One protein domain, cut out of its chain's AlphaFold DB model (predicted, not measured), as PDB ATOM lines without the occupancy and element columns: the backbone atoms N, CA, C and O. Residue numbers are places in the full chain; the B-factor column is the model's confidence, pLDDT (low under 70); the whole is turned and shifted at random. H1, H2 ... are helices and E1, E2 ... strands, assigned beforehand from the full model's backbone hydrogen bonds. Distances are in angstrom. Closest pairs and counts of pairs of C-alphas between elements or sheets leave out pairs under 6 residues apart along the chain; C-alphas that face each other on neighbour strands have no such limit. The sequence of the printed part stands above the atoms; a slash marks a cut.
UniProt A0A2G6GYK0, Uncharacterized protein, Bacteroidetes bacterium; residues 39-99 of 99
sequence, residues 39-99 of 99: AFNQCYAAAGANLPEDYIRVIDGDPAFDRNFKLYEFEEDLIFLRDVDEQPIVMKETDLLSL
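This is residues 39 to 99 of the 99 residues of an uncharacterized protein of Bacteroidetes bacterium (UniProt A0A2G6GYK0). The model is a flat, loosely built frame: a small two-stranded hairpin, E1 and E2, stands across one end of the long axis, with H1 near one face of it and short H3 over the other face. From H1 the chain turns into H2, which runs away from the hairpin, and the unnamed residues 60 to 77 fold back to E1. The printed part has 61 residues with three named helices and two named strands in the order H1 H2 E1 E2 H3, the strands antiparallel. The class is mixed, with 27 residues, under half, in named elements; the whole is loose, with a radius of gyration of the C-alphas of 14.7 A and spans of 46 by 27 by 13 A.

H1, residues 41 to 46, begins with C-alpha 41 at (-12.399, 9.057, -89.019). H2, residues 51 to 59, is 12.3 A long. E1, residues 78 to 81, measures 10.3 A, and E2, residues 89 to 92, 9.8 A. H3, residues 93 to 96, ends with C-alpha 96 at (-24.530, 16.516, -104.871).

H1 and H2 only just touch, only at the corner by their link, with 3 pairs of C-alphas within 8 A; the closest are those of Ala 45 and Leu 51, 6.8 A. Their lines are about perpendicular, at 78 degrees. The closest C-alphas of H1 and E2, Cys 43 and Val 90, are 6.6 A apart. In the hairpin E1 and E2, N 81 and O 89 are within hydrogen-bond range at 2.8 A. The closest C-alphas of E1 and H3, Ile 79 and Glu 93, are 5.8 A apart. H2 and H3 are apart. In H1 and H2 every O i to N i+4 pair is within hydrogen-bond range; H3 is too short for one.

The C-alphas of Pro 63 and Leu 99, the two farthest apart, are 46.1 A apart. The printed part has no cut. The link from H2 to E1, 18 residues, is long. Residue 99 is under 70 in pLDDT.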
ATOM      1  N   ALA A  39     -16.055   6.070 -85.986       89.75
ATOM      2  CA  ALA A  39     -16.112   5.100 -87.081       89.75
ATOM      3  C   ALA A  39     -15.818   5.708 -88.469       89.75
ATOM      4  O   ALA A  39     -15.359   5.009 -89.361       89.75
ATOM      5  N   PHE A  40     -16.069   7.004 -88.658       90.44
ATOM      6  CA  PHE A  40     -15.890   7.716 -89.928       90.44
ATOM      7  C   PHE A  40     -14.622   8.584 -89.953       90.44
ATOM      8  O   PHE A  40     -14.524   9.533 -90.721       90.44
ATOM      9  N   ASN A  41     -13.624   8.265 -89.128       92.69
ATOM     10  CA  ASN A  41     -12.399   9.057 -89.019       92.69
ATOM     11  C   ASN A  41     -11.601   9.165 -90.337       92.69
ATOM     12  O   ASN A  41     -10.877  10.133 -90.549       92.69
ATOM     13  N   GLN A  42     -11.778   8.212 -91.258       92.38
ATOM     14  CA  GLN A  42     -11.221   8.293 -92.612       92.38
ATOM     15  C   GLN A  42     -11.736   9.503 -93.409       92.38
ATOM     16  O   GLN A  42     -11.001  10.049 -94.224       92.38
ATOM     17  N   CYS A  43     -12.959   9.973 -93.139       94.81
ATOM     18  CA  CYS A  43     -13.506  11.173 -93.769       94.81
ATOM     19  C   CYS A  43     -12.753  12.430 -93.310       94.81
ATOM     20  O   CYS A  43     -12.454  13.290 -94.130       94.81
ATOM     21  N   TYR A  44     -12.370  12.508 -92.028       94.44
ATOM     22  CA  TYR A  44     -11.521  13.594 -91.531       94.44
ATOM     23  C   TYR A  44     -10.142  13.573 -92.185       94.44
ATOM     24  O   TYR A  44      -9.660  14.617 -92.611       94.44
ATOM     25  N   ALA A  45      -9.539  12.387 -92.326       94.62
ATOM     26  CA  ALA A  45      -8.251  12.238 -92.996       94.62
ATOM     27  C   ALA A  45      -8.316  12.687 -94.464       94.62
ATOM     28  O   ALA A  45      -7.477  13.476 -94.894       94.62
ATOM     29  N   ALA A  46      -9.345  12.259 -95.203       93.50
ATOM     30  CA  ALA A  46      -9.584  12.689 -96.581       93.50
ATOM     31  C   ALA A  46      -9.808  14.207 -96.700       93.50
ATOM     32  O   ALA A  46      -9.407  14.812 -97.690       93.50
ATOM     33  N   ALA A  47     -10.387  14.828 -95.670       92.94
ATOM     34  CA  ALA A  47     -10.583  16.271 -95.577       92.94
ATOM     35  C   ALA A  47      -9.361  17.040 -95.017       92.94
ATOM     36  O   ALA A  47      -9.445  18.245 -94.793       92.94
ATOM     37  N   GLY A  48      -8.223  16.369 -94.781       93.06
ATOM     38  CA  GLY A  48      -6.954  16.992 -94.376       93.06
ATOM     39  C   GLY A  48      -6.574  16.857 -92.895       93.06
ATOM     40  O   GLY A  48      -5.504  17.320 -92.494       93.06
ATOM     41  N   ALA A  49      -7.400  16.202 -92.078       95.00
ATOM     42  CA  ALA A  49      -7.151  15.939 -90.662       95.00
ATOM     43  C   ALA A  49      -6.828  14.456 -90.408       95.00
ATOM     44  O   ALA A  49      -7.685  13.677 -89.985       95.00
ATOM     45  N   ASN A  50      -5.582  14.045 -90.667       95.19
ATOM     46  CA  ASN A  50      -5.155  12.646 -90.532       95.19
ATOM     47  C   ASN A  50      -4.779  12.263 -89.085       95.19
ATOM     48  O   ASN A  50      -3.630  11.965 -88.762       95.19
ATOM     49  N   LEU A  51      -5.779  12.245 -88.205       94.25
ATOM     50  CA  LEU A  51      -5.614  11.957 -86.775       94.25
ATOM     51  C   LEU A  51      -5.006  10.567 -86.456       94.25
ATOM     52  O   LEU A  51      -4.280  10.464 -85.466       94.25
ATOM     53  N   PRO A  52      -5.257   9.486 -87.231       93.88
ATOM     54  CA  PRO A  52      -4.566   8.209 -87.046       93.88
ATOM     55  C   PRO A  52      -3.066   8.300 -87.289       93.88
ATOM     56  O   PRO A  52      -2.295   7.748 -86.508       93.88
ATOM     57  N   GLU A  53      -2.653   8.991 -88.352       94.94
ATOM     58  CA  GLU A  53      -1.236   9.197 -88.643       94.94
ATOM     59  C   GLU A  53      -0.581  10.039 -87.548       94.94
ATOM     60  O   GLU A  53       0.467   9.651 -87.033       94.94
ATOM     61  N   ASP A  54      -1.242  11.114 -87.109       93.94
ATOM     62  CA  ASP A  54      -0.776  11.920 -85.977       93.94
ATOM     63  C   ASP A  54      -0.591  11.055 -84.719       93.94
ATOM     64  O   ASP A  54       0.444  11.123 -84.053       93.94
ATOM     65  N   TYR A  55      -1.557  10.184 -84.412       92.81
ATOM     66  CA  TYR A  55      -1.471   9.277 -83.269       92.81
ATOM     67  C   TYR A  55      -0.287   8.309 -83.379       92.81
ATOM     68  O   TYR A  55       0.457   8.176 -82.407       92.81
ATOM     69  N   ILE A  56      -0.078   7.682 -84.545       94.19
ATOM     70  CA  ILE A  56       1.059   6.779 -84.798       94.19
ATOM     71  C   ILE A  56       2.387   7.520 -84.596       94.19
ATOM     72  O   ILE A  56       3.246   7.067 -83.845       94.19
ATOM     73  N   ARG A  57       2.533   8.712 -85.179       95.06
ATOM     74  CA  ARG A  57       3.756   9.517 -85.049       95.06
ATOM     75  C   ARG A  57       4.039   9.916 -83.599       95.06
ATOM     76  O   ARG A  57       5.190   9.899 -83.162       95.06
ATOM     77  N   VAL A  58       2.997  10.234 -82.826       92.25
ATOM     78  CA  VAL A  58       3.127  10.547 -81.395       92.25
ATOM     79  C   VAL A  58       3.598   9.336 -80.591       92.25
ATOM     80  O   VAL A  58       4.489   9.499 -79.752       92.25
ATOM     81  N   ILE A  59       3.017   8.149 -80.813       91.69
ATOM     82  CA  ILE A  59       3.387   6.934 -80.063       91.69
ATOM     83  C   ILE A  59       4.769   6.403 -80.462       91.69
ATOM     84  O   ILE A  59       5.491   5.922 -79.592       91.69
ATOM     85  N   ASP A  60       5.161   6.565 -81.727       95.25
ATOM     86  CA  ASP A  60       6.487   6.192 -82.236       95.25
ATOM     87  C   ASP A  60       7.585   7.161 -81.772       95.25
ATOM     88  O   ASP A  60       8.776   6.911 -81.959       95.25
ATOM     89  N   GLY A  61       7.201   8.272 -81.134       93.94
ATOM     90  CA  GLY A  61       8.136   9.270 -80.638       93.94
ATOM     91  C   GLY A  61       8.830  10.037 -81.760       93.94
ATOM     92  O   GLY A  61       9.984  10.426 -81.588       93.94
ATOM     93  N   ASP A  62       8.142  10.260 -82.887       96.88
ATOM     94  CA  ASP A  62       8.686  10.994 -84.030       96.88
ATOM     95  C   ASP A  62       9.184  12.387 -83.583       96.88
ATOM     96  O   ASP A  62       8.382  13.227 -83.151       96.88
ATOM     97  N   PRO A  63      10.502  12.664 -83.667       96.38
ATOM     98  CA  PRO A  63      11.072  13.934 -83.225       96.38
ATOM     99  C   PRO A  63      10.656  15.116 -84.110       96.38
ATOM    100  O   PRO A  63      10.794  16.261 -83.685       96.38
ATOM    101  N   ALA A  64      10.162  14.854 -85.324       97.12
ATOM    102  CA  ALA A  64       9.654  15.860 -86.249       97.12
ATOM    103  C   ALA A  64       8.134  16.069 -86.132       97.12
ATOM    104  O   ALA A  64       7.564  16.850 -86.898       97.12
ATOM    105  N   PHE A  65       7.453  15.372 -85.217       95.25
ATOM    106  CA  PHE A  65       6.026  15.572 -85.001       95.25
ATOM    107  C   PHE A  65       5.755  16.927 -84.332       95.25
ATOM    108  O   PHE A  65       6.265  17.211 -83.244       95.25
ATOM    109  N   ASP A  66       4.923  17.753 -84.968       93.88
ATOM    110  CA  ASP A  66       4.506  19.036 -84.411       93.88
ATOM    111  C   ASP A  66       3.492  18.825 -83.279       93.88
ATOM    112  O   ASP A  66       2.383  18.341 -83.491       93.88
ATOM    113  N   ARG A  67       3.884  19.191 -82.056       91.31
ATOM    114  CA  ARG A  67       3.059  19.059 -80.844       91.31
ATOM    115  C   ARG A  67       2.291  20.334 -80.502       91.31
ATOM    116  O   ARG A  67       1.650  20.381 -79.449       91.31
ATOM    117  N   ASN A  68       2.383  21.374 -81.329       93.56
ATOM    118  CA  ASN A  68       1.584  22.574 -81.139       93.56
ATOM    119  C   ASN A  68       0.099  22.258 -81.335       93.56
ATOM    120  O   ASN A  68      -0.284  21.388 -82.116       93.56
ATOM    121  N   PHE A  69      -0.752  22.972 -80.599       90.94
ATOM    122  CA  PHE A  69      -2.192  22.826 -80.755       90.94
ATOM    123  C   PHE A  69      -2.605  23.212 -82.177       90.94
ATOM    124  O   PHE A  69      -2.271  24.298 -82.653       90.94
ATOM    125  N   LYS A  70      -3.377  22.336 -82.817       92.12
ATOM    126  CA  LYS A  70      -3.936  22.551 -84.146       92.12
ATOM    127  C   LYS A  70      -5.443  22.353 -84.091       92.12
ATOM    128  O   LYS A  70      -5.918  21.278 -83.728       92.12
ATOM    129  N   LEU A  71      -6.178  23.394 -84.465       93.56
ATOM    130  CA  LEU A  71      -7.600  23.292 -84.760       93.56
ATOM    131  C   LEU A  71      -7.737  23.067 -86.264       93.56
ATOM    132  O   LEU A  71      -7.274  23.886 -87.053       93.56
ATOM    133  N   TYR A  72      -8.303  21.929 -86.650       93.75
ATOM    134  CA  TYR A  72      -8.591  21.645 -88.049       93.75
ATOM    135  C   TYR A  72      -9.859  22.388 -88.459       93.75
ATOM    136  O   TYR A  72     -10.890  22.279 -87.797       93.75
ATOM    137  N   GLU A  73      -9.763  23.128 -89.555       94.38
ATOM    138  CA  GLU A  73     -10.889  23.766 -90.221       94.38
ATOM    139  C   GLU A  73     -11.112  23.044 -91.543       94.38
ATOM    140  O   GLU A  73     -10.158  22.675 -92.232       94.38
ATOM    141  N   PHE A  74     -12.375  22.809 -91.871       93.31
ATOM    142  CA  PHE A  74     -12.770  22.179 -93.120       93.31
ATOM    143  C   PHE A  74     -13.399  23.233 -94.015       93.31
ATOM    144  O   PHE A  74     -13.975  24.207 -93.529       93.31
ATOM    145  N   GLU A  75     -13.277  23.042 -95.322       93.06
ATOM    146  CA  GLU A  75     -13.907  23.951 -96.267       93.06
ATOM    147  C   GLU A  75     -15.427  23.966 -96.070       93.06
ATOM    148  O   GLU A  75     -16.045  22.920 -95.856       93.06
ATOM    149  N   GLU A  76     -16.037  25.146 -96.199       94.88
ATOM    150  CA  GLU A  76     -17.494  25.257 -96.268       94.88
ATOM    151  C   GLU A  76     -18.043  24.383 -97.402       94.88
ATOM    152  O   GLU A  76     -17.341  24.096 -98.383       94.88
ATOM    153  N   ASP A  77     -19.301  23.959 -97.259       95.25
ATOM    154  CA  ASP A  77     -20.003  23.093 -98.217       95.25
ATOM    155  C   ASP A  77     -19.435  21.660 -98.311       95.25
ATOM    156  O   ASP A  77     -19.898  20.860 -99.115       95.25
ATOM    157  N   LEU A  78     -18.433  21.292 -97.503       95.75
ATOM    158  CA  LEU A  78     -17.899  19.929 -97.479       95.75
ATOM    159  C   LEU A  78     -18.841  18.978 -96.726       95.75
ATOM    160  O   LEU A  78     -19.104  19.152 -95.536       95.75
ATOM    161  N   ILE A  79     -19.274  17.916 -97.399       95.38
ATOM    162  CA  ILE A  79     -20.065  16.829 -96.823       95.38
ATOM    163  C   ILE A  79     -19.353  15.491 -96.990       95.38
ATOM    164  O   ILE A  79     -18.458  15.325 -97.823       95.38
ATOM    165  N   PHE A  80     -19.788  14.505 -96.209       95.00
ATOM    166  CA  PHE A  80     -19.444  13.117 -96.460       95.00
ATOM    167  C   PHE A  80     -20.696  12.243 -96.487       95.00
ATOM    168  O   PHE A  80     -21.557  12.320 -95.610       95.00
ATOM    169  N   LEU A  81     -20.773  11.382 -97.495       93.88
ATOM    170  CA  LEU A  81     -21.782  10.341 -97.613       93.88
ATOM    171  C   LEU A  81     -21.155   9.036 -97.141       93.88
ATOM    172  O   LEU A  81     -20.060   8.678 -97.574       93.88
ATOM    173  N   ARG A  82     -21.831   8.338 -96.232       91.75
ATOM    174  CA  ARG A  82     -21.371   7.059 -95.685       91.75
ATOM    175  C   ARG A  82     -22.492   6.035 -95.698       91.75
ATOM    176  O   ARG A  82     -23.613   6.351 -95.306       91.75
ATOM    177  N   ASP A  83     -22.134   4.808 -96.042       90.88
ATOM    178  CA  ASP A  83     -22.948   3.618 -95.811       90.88
ATOM    179  C   ASP A  83     -22.173   2.635 -94.915       90.88
ATOM    180  O   ASP A  83     -21.008   2.871 -94.585       90.88
ATOM    181  N   VAL A  84     -22.823   1.567 -94.454       85.69
ATOM    182  CA  VAL A  84     -22.224   0.546 -93.581       85.69
ATOM    183  C   VAL A  84     -21.149  -0.258 -94.317       85.69
ATOM    184  O   VAL A  84     -20.108  -0.535 -93.726       85.69
ATOM    185  N   ASP A  85     -21.377  -0.567 -95.595       88.44
ATOM    186  CA  ASP A  85     -20.544  -1.482 -96.387       88.44
ATOM    187  C   ASP A  85     -19.918  -0.827 -97.634       88.44
ATOM    188  O   ASP A  85     -19.397  -1.525 -98.503       88.44
ATOM    189  N   GLU A  86     -19.944   0.505 -97.729       92.25
ATOM    190  CA  GLU A  86     -19.436   1.248 -98.890       92.25
ATOM    191  C   GLU A  86     -18.314   2.221 -98.508       92.25
ATOM    192  O   GLU A  86     -18.237   2.709 -97.373       92.25
ATOM    193  N   GLN A  87     -17.434   2.523 -99.466       92.38
ATOM    194  CA  GLN A  87     -16.428   3.564 -99.284       92.38
ATOM    195  C   GLN A  87     -17.116   4.929 -99.141       92.38
ATOM    196  O   GLN A  87     -17.963   5.278 -99.967       92.38
ATOM    197  N   PRO A  88     -16.775   5.733 -98.119       93.62
ATOM    198  CA  PRO A  88     -17.392   7.034 -97.970       93.62
ATOM    199  C   PRO A  88     -16.944   7.966 -99.091       93.62
ATOM    200  O   PRO A  88     -15.783   7.971 -99.503       93.62
ATOM    201  N   ILE A  89     -17.866   8.812 -99.525       94.12
ATOM    202  CA  ILE A  89     -17.602   9.859-100.507       94.12
ATOM    203  C   ILE A  89     -17.467  11.165 -99.740       94.12
ATOM    204  O   ILE A  89     -18.357  11.512 -98.970       94.12
ATOM    205  N   VAL A  90     -16.367  11.885 -99.948       95.19
ATOM    206  CA  VAL A  90     -16.179  13.253 -99.449       95.19
ATOM    207  C   VAL A  90     -16.278  14.187-100.648       95.19
ATOM    208  O   VAL A  90     -15.556  14.002-101.627       95.19
ATOM    209  N   MET A  91     -17.201  15.142-100.603       95.25
ATOM    210  CA  MET A  91     -17.526  16.004-101.743       95.25
ATOM    211  C   MET A  91     -18.128  17.333-101.287       95.25
ATOM    212  O   MET A  91     -18.395  17.523-100.100       95.25
ATOM    213  N   LYS A  92     -18.362  18.242-102.235       95.94
ATOM    214  CA  LYS A  92     -19.162  19.443-102.002       95.94
ATOM    215  C   LYS A  92     -20.654  19.113-102.037       95.94
ATOM    216  O   LYS A  92     -21.097  18.328-102.875       95.94
ATOM    217  N   GLU A  93     -21.438  19.694-101.137       95.81
ATOM    218  CA  GLU A  93     -22.898  19.546-101.134       95.81
ATOM    219  C   GLU A  93     -23.511  20.157-102.397       95.81
ATOM    220  O   GLU A  93     -24.427  19.575-102.982       95.81
ATOM    221  N   THR A  94     -22.947  21.256-102.897       96.00
ATOM    222  CA  THR A  94     -23.334  21.825-104.195       96.00
ATOM    223  C   THR A  94     -23.189  20.843-105.360       96.00
ATOM    224  O   THR A  94     -24.066  20.803-106.227       96.00
ATOM    225  N   ASP A  95     -22.150  20.003-105.359       94.94
ATOM    226  CA  ASP A  95     -21.957  18.979-106.390       94.94
ATOM    227  C   ASP A  95     -23.051  17.900-106.308       94.94
ATOM    228  O   ASP A  95     -23.548  17.450-107.342       94.94
ATOM    229  N   LEU A  96     -23.489  17.530-105.095       93.88
ATOM    230  CA  LEU A  96     -24.530  16.516-104.871       93.88
ATOM    231  C   LEU A  96     -25.881  16.930-105.468       93.88
ATOM    232  O   LEU A  96     -26.586  16.095-106.030       93.88
ATOM    233  N   LEU A  97     -26.239  18.213-105.364       85.69
ATOM    234  CA  LEU A  97     -27.504  18.754-105.879       85.69
ATOM    235  C   LEU A  97     -27.511  18.963-107.402       85.69
ATOM    236  O   LEU A  97     -28.558  19.276-107.970       85.69
ATOM    237  N   SER A  98     -26.353  18.825-108.050       85.81
ATOM    238  CA  SER A  98     -26.179  19.016-109.495       85.81
ATOM    239  C   SER A  98     -26.128  17.715-110.309       85.81
ATOM    240  O   SER A  98     -26.058  17.783-111.539       85.81
ATOM    241  N   LEU A  99     -26.166  16.559-109.633       69.88
ATOM    242  CA  LEU A  99     -26.268  15.219-110.230       69.88
ATOM    243  C   LEU A  99     -27.678  14.942-110.773       69.88
ATOM    244  O   LEU A  99     -27.757  14.309-111.852       69.88
TER     245      LEU A  99